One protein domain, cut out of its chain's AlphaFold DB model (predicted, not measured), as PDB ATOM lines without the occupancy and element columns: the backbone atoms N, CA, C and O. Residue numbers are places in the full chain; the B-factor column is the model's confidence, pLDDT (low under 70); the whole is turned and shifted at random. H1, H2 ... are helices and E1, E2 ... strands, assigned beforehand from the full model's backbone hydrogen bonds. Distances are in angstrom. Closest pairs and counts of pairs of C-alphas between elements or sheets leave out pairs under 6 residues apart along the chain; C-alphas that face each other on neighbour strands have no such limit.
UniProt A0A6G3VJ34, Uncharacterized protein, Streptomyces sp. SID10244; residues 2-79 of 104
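What this domain is: This is residues 2 to 79 of the 104 residues of an uncharacterized protein of Streptomyces sp. SID10244 (UniProt A0A6G3VJ34). A hairpin of two strands, E1 and E2, makes one end of a long, loose model; H3 stands crosswise near the middle of the length, and two short helices, H1 and H2, make the other end. The hairpin is the one sheet, order E1 - E2, antiparallel; E2 bends sharply at residue 65, and after it the last printed residues fold back, with residues 74 to 75 pairing briefly with its last two. The printed part has 78 residues, with three named helices and two named strands in the order H1, H2, H3, E1, E2, a mixed class of helices and strands. It is loose, with a radius of gyration of the C-alphas of 15.6 A, and spans 54 by 27 by 22 A, only just a rod.

How they stand to each other: Look first at the sheet, where E1, residues 49 to 55, and E2, residues 61 to 68, are antiparallel neighbours, with 160 degrees between their N-to-C directions. They form a hairpin with a tight link of 5 residues. Find N 49 and O 68, 2.8 A apart, and N 54 and O 63, also 2.8 A apart; both pairs are within hydrogen-bond range. The C-alphas of Glu 53 and Arg 64 face each other at 4.2 A. E2 bends by 81 degrees at residue 65, and beyond the bend its residues 67 to 68 pair with residues 74 to 75, antiparallel, a pairing too short to be named. Now go to H3, residues 31 to 42: its closest C-alpha pair with E2 is Glu 33 and Asp 66, 7.4 A apart, the one pair within 8 A. Residues 33 to 37 of H3 make 6 pairs of C-alphas within 10 A with E2 and 3 with E1. Farther along lies H2, residues 14 to 22, which is apart from H3, E1 and E2. H1, residues 2 to 6, and H2 are close but not clearly touching, with 2 pairs of C-alphas within 8 A; the closest C-alphas are those of Ala 4 and Arg 18, 7.7 A apart. H1 is apart from H3, E1 and E2. In H1, H2 and H3 every O i to N i+4 pair is within hydrogen-bond range.

Where its parts are: Find C-alpha 49 at (11.378, -21.871, -19.850); from there E1 runs through residue 55, 15.3 A from first to last C-alpha. E2 begins at Phe 61, ends at Asp 68 with its C-alpha at (15.454, -24.125, -21.646), and measures 15.4 A. H3, the longest helix by residues, starts at C-alpha 31, at (6.137, -15.040, -33.796), and covers 16.3 A to Val 42. H2 runs 12.5 A from Val 14 to Asp 22. H1, the first element, begins at C-alpha 2, at (-6.872, -6.280, -23.780), and ends at Leu 6, 6.4 A away.

The domain as a whole: The two C-alphas farthest apart are those of Arg 10 and Asn 58, 54.3 A; look for the first between H1 and H2 and the second in the link of the hairpin. The first and last printed C-alphas, of Val 2 and Gly 79, are 29.5 A apart. The centre of H3 is nearest to the mean of the C-alphas, at 6.5 A, and that of H1 is farthest from it, at 19.6 A. The links from H1 to H2, H2 to H3 and H3 to E1 are short, with 7, 8 and 6 residues, and no link is long. The printed part runs from residue 2 to residue 79 and has no cut. The mean pLDDT of the printed part is 92.6, and no printed residue is under 70; among the elements, H1 has a mean of 84.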
ATOM      1  N   VAL A   2      -6.406  -6.876 -22.499       81.44
ATOM      2  CA  VAL A   2      -6.872  -6.280 -23.780       81.44
ATOM      3  C   VAL A   2      -7.153  -7.316 -24.882       81.44
ATOM      4  O   VAL A   2      -8.207  -7.278 -25.516       81.44
ATOM      5  N   LEU A   3      -6.242  -8.273 -25.099       81.00
ATOM      6  CA  LEU A   3      -6.433  -9.335 -26.099       81.00
ATOM      7  C   LEU A   3      -7.640 -10.226 -25.788       81.00
ATOM      8  O   LEU A   3      -8.359 -10.599 -26.706       81.00
ATOM      9  N   ALA A   4      -7.898 -10.527 -24.513       83.50
ATOM     10  CA  ALA A   4      -9.047 -11.336 -24.118       83.50
ATOM     11  C   ALA A   4     -10.366 -10.628 -24.473       83.50
ATOM     12  O   ALA A   4     -11.212 -11.235 -25.128       83.50
ATOM     13  N   GLY A   5     -10.480  -9.328 -24.170       86.56
ATOM     14  CA  GLY A   5     -11.652  -8.519 -24.528       86.56
ATOM     15  C   GLY A   5     -11.893  -8.438 -26.042       86.56
ATOM     16  O   GLY A   5     -13.014  -8.612 -26.517       86.56
ATOM     17  N   LEU A   6     -10.832  -8.287 -26.846       86.19
ATOM     18  CA  LEU A   6     -10.937  -8.315 -28.317       86.19
ATOM     19  C   LEU A   6     -11.483  -9.648 -28.856       86.19
ATOM     20  O   LEU A   6     -12.093  -9.689 -29.931       86.19
ATOM     21  N   LEU A   7     -11.263 -10.733 -28.114       90.69
ATOM     22  CA  LEU A   7     -11.693 -12.078 -28.466       90.69
ATOM     23  C   LEU A   7     -13.073 -12.444 -27.917       90.69
ATOM     24  O   LEU A   7     -13.507 -13.568 -28.153       90.69
ATOM     25  N   GLU A   8     -13.799 -11.554 -27.240       89.50
ATOM     26  CA  GLU A   8     -15.163 -11.830 -26.756       89.50
ATOM     27  C   GLU A   8     -16.183 -11.884 -27.902       89.50
ATOM     28  O   GLU A   8     -17.040 -12.771 -27.947       89.50
ATOM     29  N   SER A   9     -16.043 -10.987 -28.882       90.56
ATOM     30  CA  SER A   9     -16.944 -10.898 -30.037       90.56
ATOM     31  C   SER A   9     -16.854 -12.123 -30.961       90.56
ATOM     32  O   SER A   9     -15.783 -12.685 -31.199       90.56
ATOM     33  N   ARG A  10     -17.989 -12.550 -31.532       90.25
ATOM     34  CA  ARG A  10     -18.025 -13.682 -32.471       90.25
ATOM     35  C   ARG A  10     -17.554 -13.238 -33.854       90.25
ATOM     36  O   ARG A  10     -18.170 -12.397 -34.495       90.25
ATOM     37  N   ARG A  11     -16.483 -13.865 -34.336       92.25
ATOM     38  CA  ARG A  11     -15.877 -13.604 -35.647       92.25
ATOM     39  C   ARG A  11     -15.152 -14.846 -36.141       92.25
ATOM     40  O   ARG A  11     -14.764 -15.710 -35.350       92.25
ATOM     41  N   ARG A  12     -14.993 -14.965 -37.460       94.38
ATOM     42  CA  ARG A  12     -14.256 -16.086 -38.058       94.38
ATOM     43  C   ARG A  12     -12.851 -16.139 -37.444       94.38
ATOM     44  O   ARG A  12     -12.175 -15.122 -37.365       94.38
ATOM     45  N   GLY A  13     -12.444 -17.317 -36.972       93.31
ATOM     46  CA  GLY A  13     -11.136 -17.528 -36.341       93.31
ATOM     47  C   GLY A  13     -11.061 -17.248 -34.832       93.31
ATOM     48  O   GLY A  13     -10.054 -17.603 -34.229       93.31
ATOM     49  N   VAL A  14     -12.110 -16.716 -34.184       95.00
ATOM     50  CA  VAL A  14     -12.052 -16.381 -32.743       95.00
ATOM     51  C   VAL A  14     -11.775 -17.597 -31.850       95.00
ATOM     52  O   VAL A  14     -11.027 -17.495 -30.886       95.00
ATOM     53  N   GLY A  15     -12.301 -18.777 -32.199       94.44
ATOM     54  CA  GLY A  15     -12.033 -20.007 -31.448       94.44
ATOM     55  C   GLY A  15     -10.566 -20.449 -31.507       94.44
ATOM     56  O   GLY A  15     -10.033 -20.905 -30.502       94.44
ATOM     57  N   GLN A  16      -9.903 -20.272 -32.658       92.81
ATOM     58  CA  GLN A  16      -8.462 -20.530 -32.795       92.81
ATOM     59  C   GLN A  16      -7.659 -19.525 -31.969       92.81
ATOM     60  O   GLN A  16      -6.748 -19.916 -31.254       92.81
ATOM     61  N   ALA A  17      -8.023 -18.242 -32.046       92.12
ATOM     62  CA  ALA A  17      -7.325 -17.186 -31.324       92.12
ATOM     63  C   ALA A  17      -7.436 -17.346 -29.799       92.12
ATOM     64  O   ALA A  17      -6.448 -17.145 -29.107       92.12
ATOM     65  N   ARG A  18      -8.600 -17.764 -29.280       93.88
ATOM     66  CA  ARG A  18      -8.776 -18.068 -27.848       93.88
ATOM     67  C   ARG A  18      -7.863 -19.211 -27.395       93.88
ATOM     68  O   ARG A  18      -7.108 -19.027 -26.457       93.88
ATOM     69  N   ARG A  19      -7.840 -20.327 -28.135       91.81
ATOM     70  CA  ARG A  19      -6.919 -21.443 -27.844       91.81
ATOM     71  C   ARG A  19      -5.451 -21.032 -27.903       91.81
ATOM     72  O   ARG A  19      -4.659 -21.469 -27.083       91.81
ATOM     73  N   ALA A  20      -5.076 -20.209 -28.881       91.38
ATOM     74  CA  ALA A  20      -3.713 -19.696 -28.969       91.38
ATOM     75  C   ALA A  20      -3.373 -18.800 -27.769       91.38
ATOM     76  O   ALA A  20      -2.264 -18.887 -27.252       91.38
ATOM     77  N   LEU A  21      -4.325 -17.978 -27.309       92.81
ATOM     78  CA  LEU A  21      -4.152 -17.111 -26.144       92.81
ATOM     79  C   LEU A  21      -3.920 -17.912 -24.856       92.81
ATOM     80  O   LEU A  21      -3.078 -17.507 -24.062       92.81
ATOM     81  N   ASP A  22      -4.583 -19.059 -24.684       92.88
ATOM     82  CA  ASP A  22      -4.374 -19.950 -23.527       92.88
ATOM     83  C   ASP A  22      -2.932 -20.488 -23.441       92.88
ATOM     84  O   ASP A  22      -2.459 -20.867 -22.371       92.88
ATOM     85  N   HIS A  23      -2.218 -20.505 -24.569       92.69
ATOM     86  CA  HIS A  23      -0.816 -20.907 -24.656       92.69
ATOM     87  C   HIS A  23       0.139 -19.729 -24.863       92.69
ATOM     88  O   HIS A  23       1.345 -19.959 -24.983       92.69
ATOM     89  N   ALA A  24      -0.359 -18.494 -24.935       91.94
ATOM     90  CA  ALA A  24       0.476 -17.329 -25.179       91.94
ATOM     91  C   ALA A  24       1.449 -17.108 -24.018       91.94
ATOM     92  O   ALA A  24       1.107 -17.281 -22.850       91.94
ATOM     93  N   ASP A  25       2.667 -16.711 -24.360       94.06
ATOM     94  CA  ASP A  25       3.742 -16.490 -23.407       94.06
ATOM     95  C   ASP A  25       4.488 -15.222 -23.815       94.06
ATOM     96  O   ASP A  25       4.881 -15.079 -24.973       94.06
ATOM     97  N   ALA A  26       4.631 -14.283 -22.880       93.38
ATOM     98  CA  ALA A  26       5.291 -13.005 -23.134       93.38
ATOM     99  C   ALA A  26       6.815 -13.143 -23.271       93.38
ATOM    100  O   ALA A  26       7.466 -12.190 -23.685       93.38
ATOM    101  N   GLY A  27       7.378 -14.306 -22.923       93.75
ATOM    102  CA  GLY A  27       8.797 -14.586 -23.079       93.75
ATOM    103  C   GLY A  27       9.228 -14.834 -24.524       93.75
ATOM    104  O   GLY A  27      10.408 -14.707 -24.802       93.75
ATOM    105  N   ALA A  28       8.322 -15.163 -25.451       94.19
ATOM    106  CA  ALA A  28       8.695 -15.308 -26.860       94.19
ATOM    107  C   ALA A  28       8.935 -13.928 -27.493       94.19
ATOM    108  O   ALA A  28       8.035 -13.086 -27.518       94.19
ATOM    109  N   GLU A  29      10.121 -13.701 -28.053       92.31
ATOM    110  CA  GLU A  29      10.513 -12.391 -28.585       92.31
ATOM    111  C   GLU A  29       9.985 -12.159 -30.008       92.31
ATOM    112  O   GLU A  29       9.891 -11.023 -30.482       92.31
ATOM    113  N   ASN A  30       9.577 -13.227 -30.700       90.75
ATOM    114  CA  ASN A  30       8.941 -13.133 -32.008       90.75
ATOM    115  C   ASN A  30       7.913 -14.252 -32.282       90.75
ATOM    116  O   ASN A  30       7.760 -15.236 -31.553       90.75
ATOM    117  N   ALA A  31       7.176 -14.095 -33.387       90.12
ATOM    118  CA  ALA A  31       6.137 -15.040 -33.796       90.12
ATOM    119  C   ALA A  31       6.684 -16.428 -34.176       90.12
ATOM    120  O   ALA A  31       5.960 -17.418 -34.065       90.12
ATOM    121  N   ALA A  32       7.937 -16.513 -34.628       90.50
ATOM    122  CA  ALA A  32       8.557 -17.772 -35.015       90.50
ATOM    123  C   ALA A  32       8.930 -18.605 -33.778       90.50
ATOM    124  O   ALA A  32       8.605 -19.788 -33.732       90.50
ATOM    125  N   GLU A  33       9.453 -17.973 -32.723       94.56
ATOM    126  CA  GLU A  33       9.644 -18.607 -31.411       94.56
ATOM    127  C   GLU A  33       8.319 -19.101 -30.812       94.56
ATOM    128  O   GLU A  33       8.236 -20.218 -30.292       94.56
ATOM    129  N   SER A  34       7.249 -18.306 -30.938       94.69
ATOM    130  CA  SER A  34       5.903 -18.732 -30.528       94.69
ATOM    131  C   SER A  34       5.437 -19.965 -31.311       94.69
ATOM    132  O   SER A  34       4.843 -20.884 -30.743       94.69
ATOM    133  N   TRP A  35       5.723 -20.015 -32.616       94.25
ATOM    134  CA  TRP A  35       5.403 -21.163 -33.462       94.25
ATOM    135  C   TRP A  35       6.231 -22.404 -33.098       94.25
ATOM    136  O   TRP A  35       5.658 -23.488 -32.988       94.25
ATOM    137  N   GLY A  36       7.535 -22.258 -32.841       94.75
ATOM    138  CA  GLY A  36       8.398 -23.344 -32.367       94.75
ATOM    139  C   GLY A  36       7.905 -23.931 -31.044       94.75
ATOM    140  O   GLY A  36       7.721 -25.143 -30.929       94.75
ATOM    141  N   ARG A  37       7.543 -23.074 -30.082       96.12
ATOM    142  CA  ARG A  37       6.930 -23.496 -28.813       96.12
ATOM    143  C   ARG A  37       5.599 -24.220 -29.017       96.12
ATOM    144  O   ARG A  37       5.323 -25.194 -28.323       96.12
ATOM    145  N   ALA A  38       4.786 -23.795 -29.985       95.62
ATOM    146  CA  ALA A  38       3.559 -24.509 -30.330       95.62
ATOM    147  C   ALA A  38       3.844 -25.930 -30.851       95.62
ATOM    148  O   ALA A  38       3.115 -26.849 -30.485       95.62
ATOM    149  N   GLN A  39       4.912 -26.140 -31.635       96.12
ATOM    150  CA  GLN A  39       5.323 -27.488 -32.056       96.12
ATOM    151  C   GLN A  39       5.740 -28.356 -30.861       96.12
ATOM    152  O   GLN A  39       5.345 -29.515 -30.788       96.12
ATOM    153  N   ILE A  40       6.476 -27.788 -29.899       96.25
ATOM    154  CA  ILE A  40       6.872 -28.474 -28.657       96.25
ATOM    155  C   ILE A  40       5.631 -28.931 -27.872       96.25
ATOM    156  O   ILE A  40       5.535 -30.100 -27.499       96.25
ATOM    157  N   ILE A  41       4.658 -28.031 -27.676       95.81
ATOM    158  CA  ILE A  41       3.401 -28.321 -26.964       95.81
ATOM    159  C   ILE A  41       2.601 -29.408 -27.686       95.81
ATOM    160  O   ILE A  41       2.177 -30.381 -27.065       95.81
ATOM    161  N   VAL A  42       2.399 -29.263 -28.999       96.06
ATOM    162  CA  VAL A  42       1.642 -30.234 -29.806       96.06
ATOM    163  C   VAL A  42       2.340 -31.595 -29.841       96.06
ATOM    164  O   VAL A  42       1.669 -32.623 -29.840       96.06
ATOM    165  N   GLY A  43       3.674 -31.613 -29.814       96.50
ATOM    166  CA  GLY A  43       4.480 -32.827 -29.717       96.50
ATOM    167  C   GLY A  43       4.427 -33.523 -28.353       96.50
ATOM    168  O   GLY A  43       5.027 -34.584 -28.206       96.50
ATOM    169  N   GLY A  44       3.740 -32.955 -27.355       96.44
ATOM    170  CA  GLY A  44       3.652 -33.520 -26.006       96.44
ATOM    171  C   GLY A  44       4.964 -33.458 -25.222       96.44
ATOM    172  O   GLY A  44       5.129 -34.183 -24.240       96.44
ATOM    173  N   LEU A  45       5.908 -32.617 -25.652       95.44
ATOM    174  CA  LEU A  45       7.166 -32.414 -24.945       95.44
ATOM    175  C   LEU A  45       6.946 -31.522 -23.712       95.44
ATOM    176  O   LEU A  45       6.018 -30.705 -23.698       95.44
ATOM    177  N   PRO A  46       7.801 -31.625 -22.677       95.69
ATOM    178  CA  PRO A  46       7.753 -30.695 -21.555       95.69
ATOM    179  C   PRO A  46       7.881 -29.249 -22.050       95.69
ATOM    180  O   PRO A  46       8.703 -28.965 -22.920       95.69
ATOM    181  N   VAL A  47       7.087 -28.330 -21.502       95.62
ATOM    182  CA  VAL A  47       7.132 -26.917 -21.907       95.62
ATOM    183  C   VAL A  47       8.413 -26.272 -21.354       95.62
ATOM    184  O   VAL A  47       8.630 -26.344 -20.142       95.62
ATOM    185  N   PRO A  48       9.264 -25.664 -22.200       96.69
ATOM    186  CA  PRO A  48      10.505 -25.039 -21.758       96.69
ATOM    187  C   PRO A  48      10.249 -23.701 -21.057       96.69
ATOM    188  O   PRO A  48       9.236 -23.035 -21.294       96.69
ATOM    189  N   ARG A  49      11.218 -23.274 -20.244       96.50
ATOM    190  CA  ARG A  49      11.378 -21.871 -19.850       96.50
ATOM    191  C   ARG A  49      11.839 -21.088 -21.074       96.50
ATOM    192  O   ARG A  49      12.670 -21.588 -21.827       96.50
ATOM    193  N   LEU A  50      11.303 -19.891 -21.272       96.69
ATOM    194  CA  LEU A  50      11.702 -19.052 -22.397       96.69
ATOM    195  C   LEU A  50      12.790 -18.077 -21.985       96.69
ATOM    196  O   LEU A  50      12.764 -17.570 -20.861       96.69
ATOM    197  N   GLN A  51      13.693 -17.791 -22.921       95.38
ATOM    198  CA  GLN A  51      14.649 -16.695 -22.814       95.38
ATOM    199  C   GLN A  51      15.498 -16.731 -21.533       95.38
ATOM    200  O   GLN A  51      15.740 -15.700 -20.894       95.38
ATOM    201  N   HIS A  52      15.913 -17.933 -21.124       95.06
ATOM    202  CA  HIS A  52      16.586 -18.150 -19.848       95.06
ATOM    203  C   HIS A  52      18.086 -17.869 -19.948       95.06
ATOM    204  O   HIS A  52      18.764 -18.384 -20.840       95.06
ATOM    205  N   GLU A  53      18.597 -17.081 -19.003       95.50
ATOM    206  CA  GLU A  53      20.019 -16.770 -18.863       95.50
ATOM    207  C   GLU A  53      20.747 -17.871 -18.085       95.50
ATOM    208  O   GLU A  53      20.307 -18.306 -17.020       95.50
ATOM    209  N   CYS A  54      21.874 -18.312 -18.629       91.25
ATOM    210  CA  CYS A  54      22.778 -19.289 -18.044       91.25
ATOM    211  C   CYS A  54      24.036 -18.576 -17.547       91.25
ATOM    212  O   CYS A  54      24.638 -17.785 -18.279       91.25
ATOM    213  N   PHE A  55      24.450 -18.904 -16.327       94.25
ATOM    214  CA  PHE A  55      25.629 -18.347 -15.672       94.25
ATOM    215  C   PHE A  55      26.588 -19.474 -15.287       94.25
ATOM    216  O   PHE A  55      26.148 -20.597 -15.021       94.25
ATOM    217  N   ASP A  56      27.887 -19.192 -15.276       93.31
ATOM    218  CA  ASP A  56      28.897 -20.143 -14.821       93.31
ATOM    219  C   ASP A  56      28.963 -20.214 -13.280       93.31
ATOM    220  O   ASP A  56      28.192 -19.578 -12.558       93.31
ATOM    221  N   THR A  57      29.897 -21.006 -12.744       95.25
ATOM    222  CA  THR A  57      30.063 -21.162 -11.290       95.25
ATOM    223  C   THR A  57      30.550 -19.901 -10.576       95.25
ATOM    224  O   THR A  57      30.406 -19.814  -9.358       95.25
ATOM    225  N   ASN A  58      31.134 -18.946 -11.303       96.62
ATOM    226  CA  ASN A  58      31.570 -17.656 -10.773       96.62
ATOM    227  C   ASN A  58      30.447 -16.607 -10.830       96.62
ATOM    228  O   ASN A  58      30.595 -15.523 -10.269       96.62
ATOM    229  N   GLY A  59      29.313 -16.945 -11.454       95.56
ATOM    230  CA  GLY A  59      28.198 -16.036 -11.687       95.56
ATOM    231  C   GLY A  59      28.355 -15.205 -12.959       95.56
ATOM    232  O   GLY A  59      27.581 -14.269 -13.159       95.56
ATOM    233  N   ASP A  60      29.319 -15.534 -13.819       97.12
ATOM    234  CA  ASP A  60      29.524 -14.835 -15.080       97.12
ATOM    235  C   ASP A  60      28.493 -15.301 -16.114       97.12
ATOM    236  O   ASP A  60      28.185 -16.489 -16.230       97.12
ATOM    237  N   PHE A  61      27.937 -14.354 -16.870       96.00
ATOM    238  CA  PHE A  61      26.981 -14.652 -17.936       96.00
ATOM    239  C   PHE A  61      27.643 -15.489 -19.035       96.00
ATOM    240  O   PHE A  61      28.671 -15.100 -19.591       96.00
ATOM    241  N   VAL A  62      27.010 -16.607 -19.389       92.75
ATOM    242  CA  VAL A  62      27.481 -17.513 -20.444       92.75
ATOM    243  C   VAL A  62      26.642 -17.350 -21.706       92.75
ATOM    244  O   VAL A  62      27.186 -17.168 -22.794       92.75
ATOM    245  N   ALA A  63      25.317 -17.433 -21.571       91.56
ATOM    246  CA  ALA A  63      24.387 -17.394 -22.696       91.56
ATOM    247  C   ALA A  63      22.955 -17.084 -22.241       91.56
ATOM    248  O   ALA A  63      22.613 -17.255 -21.073       91.56
ATOM    249  N   ARG A  64      22.098 -16.695 -23.186       94.19
ATOM    250  CA  ARG A  64      20.639 -16.642 -23.033       94.19
ATOM    251  C   ARG A  64      20.033 -17.465 -24.159       94.19
ATOM    252  O   ARG A  64      20.474 -17.306 -25.291       94.19
ATOM    253  N   THR A  65      19.088 -18.335 -23.822       94.38
ATOM    254  CA  THR A  65      18.562 -19.354 -24.745       94.38
ATOM    255  C   THR A  65      17.068 -19.190 -24.963       94.38
ATOM    256  O   THR A  65      16.345 -18.919 -24.001       94.38
ATOM    257  N   ASP A  66      16.595 -19.383 -26.197       95.44
ATOM    258  CA  ASP A  66      15.170 -19.246 -26.522       95.44
ATOM    259  C   ASP A  66      14.305 -20.234 -25.730       95.44
ATOM    260  O   ASP A  66      13.244 -19.866 -25.216       95.44
ATOM    261  N   TYR A  67      14.772 -21.480 -25.593       96.81
ATOM    262  CA  TYR A  67      14.106 -22.555 -24.865       96.81
ATOM    263  C   TYR A  67      15.070 -23.268 -23.918       96.81
ATOM    264  O   TYR A  67      16.112 -23.763 -24.342       96.81
ATOM    265  N   ASP A  68      14.668 -23.432 -22.661       96.69
ATOM    266  CA  ASP A  68      15.454 -24.125 -21.646       96.69
ATOM    267  C   ASP A  68      14.626 -25.139 -20.837       96.69
ATOM    268  O   ASP A  68      13.541 -24.845 -20.325       96.69
ATOM    269  N   TRP A  69      15.190 -26.331 -20.644       96.31
ATOM    270  CA  TRP A  69      14.671 -27.382 -19.767       96.31
ATOM    271  C   TRP A  69      15.494 -27.494 -18.485       96.31
ATOM    272  O   TRP A  69      16.091 -28.529 -18.181       96.31
ATOM    273  N   VAL A  70      15.486 -26.417 -17.700       91.62
ATOM    274  CA  VAL A  70      16.096 -26.348 -16.365       91.62
ATOM    275  C   VAL A  70      17.597 -26.661 -16.412       91.62
ATOM    276  O   VAL A  70      18.102 -27.467 -15.632       91.62
ATOM    277  N   GLY A  71      18.301 -26.079 -17.386       83.19
ATOM    278  CA  GLY A  71      19.743 -26.239 -17.583       83.19
ATOM    279  C   GLY A  71      20.181 -27.628 -18.059       83.19
ATOM    280  O   GLY A  71      21.376 -27.878 -18.179       83.19
ATOM    281  N   LYS A  72      19.247 -28.556 -18.318       88.81
ATOM    282  CA  LYS A  72      19.568 -29.908 -18.817       88.81
ATOM    283  C   LYS A  72      19.651 -29.976 -20.336       88.81
ATOM    284  O   LYS A  72      20.367 -30.812 -20.875       88.81
ATOM    285  N   LEU A  73      18.866 -29.141 -21.004       93.81
ATOM    286  CA  LEU A  73      18.805 -29.028 -22.451       93.81
ATOM    287  C   LEU A  73      18.403 -27.597 -22.783       93.81
ATOM    288  O   LEU A  73      17.457 -27.080 -22.188       93.81
ATOM    289  N   ALA A  74      19.093 -27.004 -23.747       93.56
ATOM    290  CA  ALA A  74      18.721 -25.738 -24.352       93.56
ATOM    291  C   ALA A  74      18.458 -25.940 -25.846       93.56
ATOM    292  O   ALA A  74      19.063 -26.812 -26.479       93.56
ATOM    293  N   ALA A  75      17.556 -25.145 -26.405       92.94
ATOM    294  CA  ALA A  75      17.313 -25.086 -27.836       92.94
ATOM    295  C   ALA A  75      17.111 -23.634 -28.274       92.94
ATOM    296  O   ALA A  75      16.492 -22.850 -27.562       92.94
ATOM    297  N   GLU A  76      17.595 -23.320 -29.472       92.25
ATOM    298  CA  GLU A  76      17.431 -22.012 -30.106       92.25
ATOM    299  C   GLU A  76      16.474 -22.123 -31.290       92.25
ATOM    300  O   GLU A  76      16.530 -23.089 -32.064       92.25
ATOM    301  N   PHE A  77      15.620 -21.118 -31.467       89.75
ATOM    302  CA  PHE A  77      14.818 -20.978 -32.668       89.75
ATOM    303  C   PHE A  77      15.623 -20.254 -33.746       89.75
ATOM    304  O   PHE A  77      15.653 -19.029 -33.873       89.75
ATOM    305  N   ASP A  78      16.273 -21.048 -34.583       80.69
ATOM    306  CA  ASP A  78      17.157 -20.526 -35.606       80.69
ATOM    307  C   ASP A  78      16.443 -20.239 -36.936       80.69
ATOM    308  O   ASP A  78      16.142 -21.135 -37.728       80.69
ATOM    309  N   GLY A  79      16.159 -18.964 -37.199       71.00
ATOM    310  CA  GLY A  79      15.597 -18.530 -38.473       71.00
ATOM    311  C   GLY A  79      16.648 -18.380 -39.581       71.00
ATOM    312  O   GLY A  79      17.660 -17.704 -39.409       71.00
TER     313      GLY A  79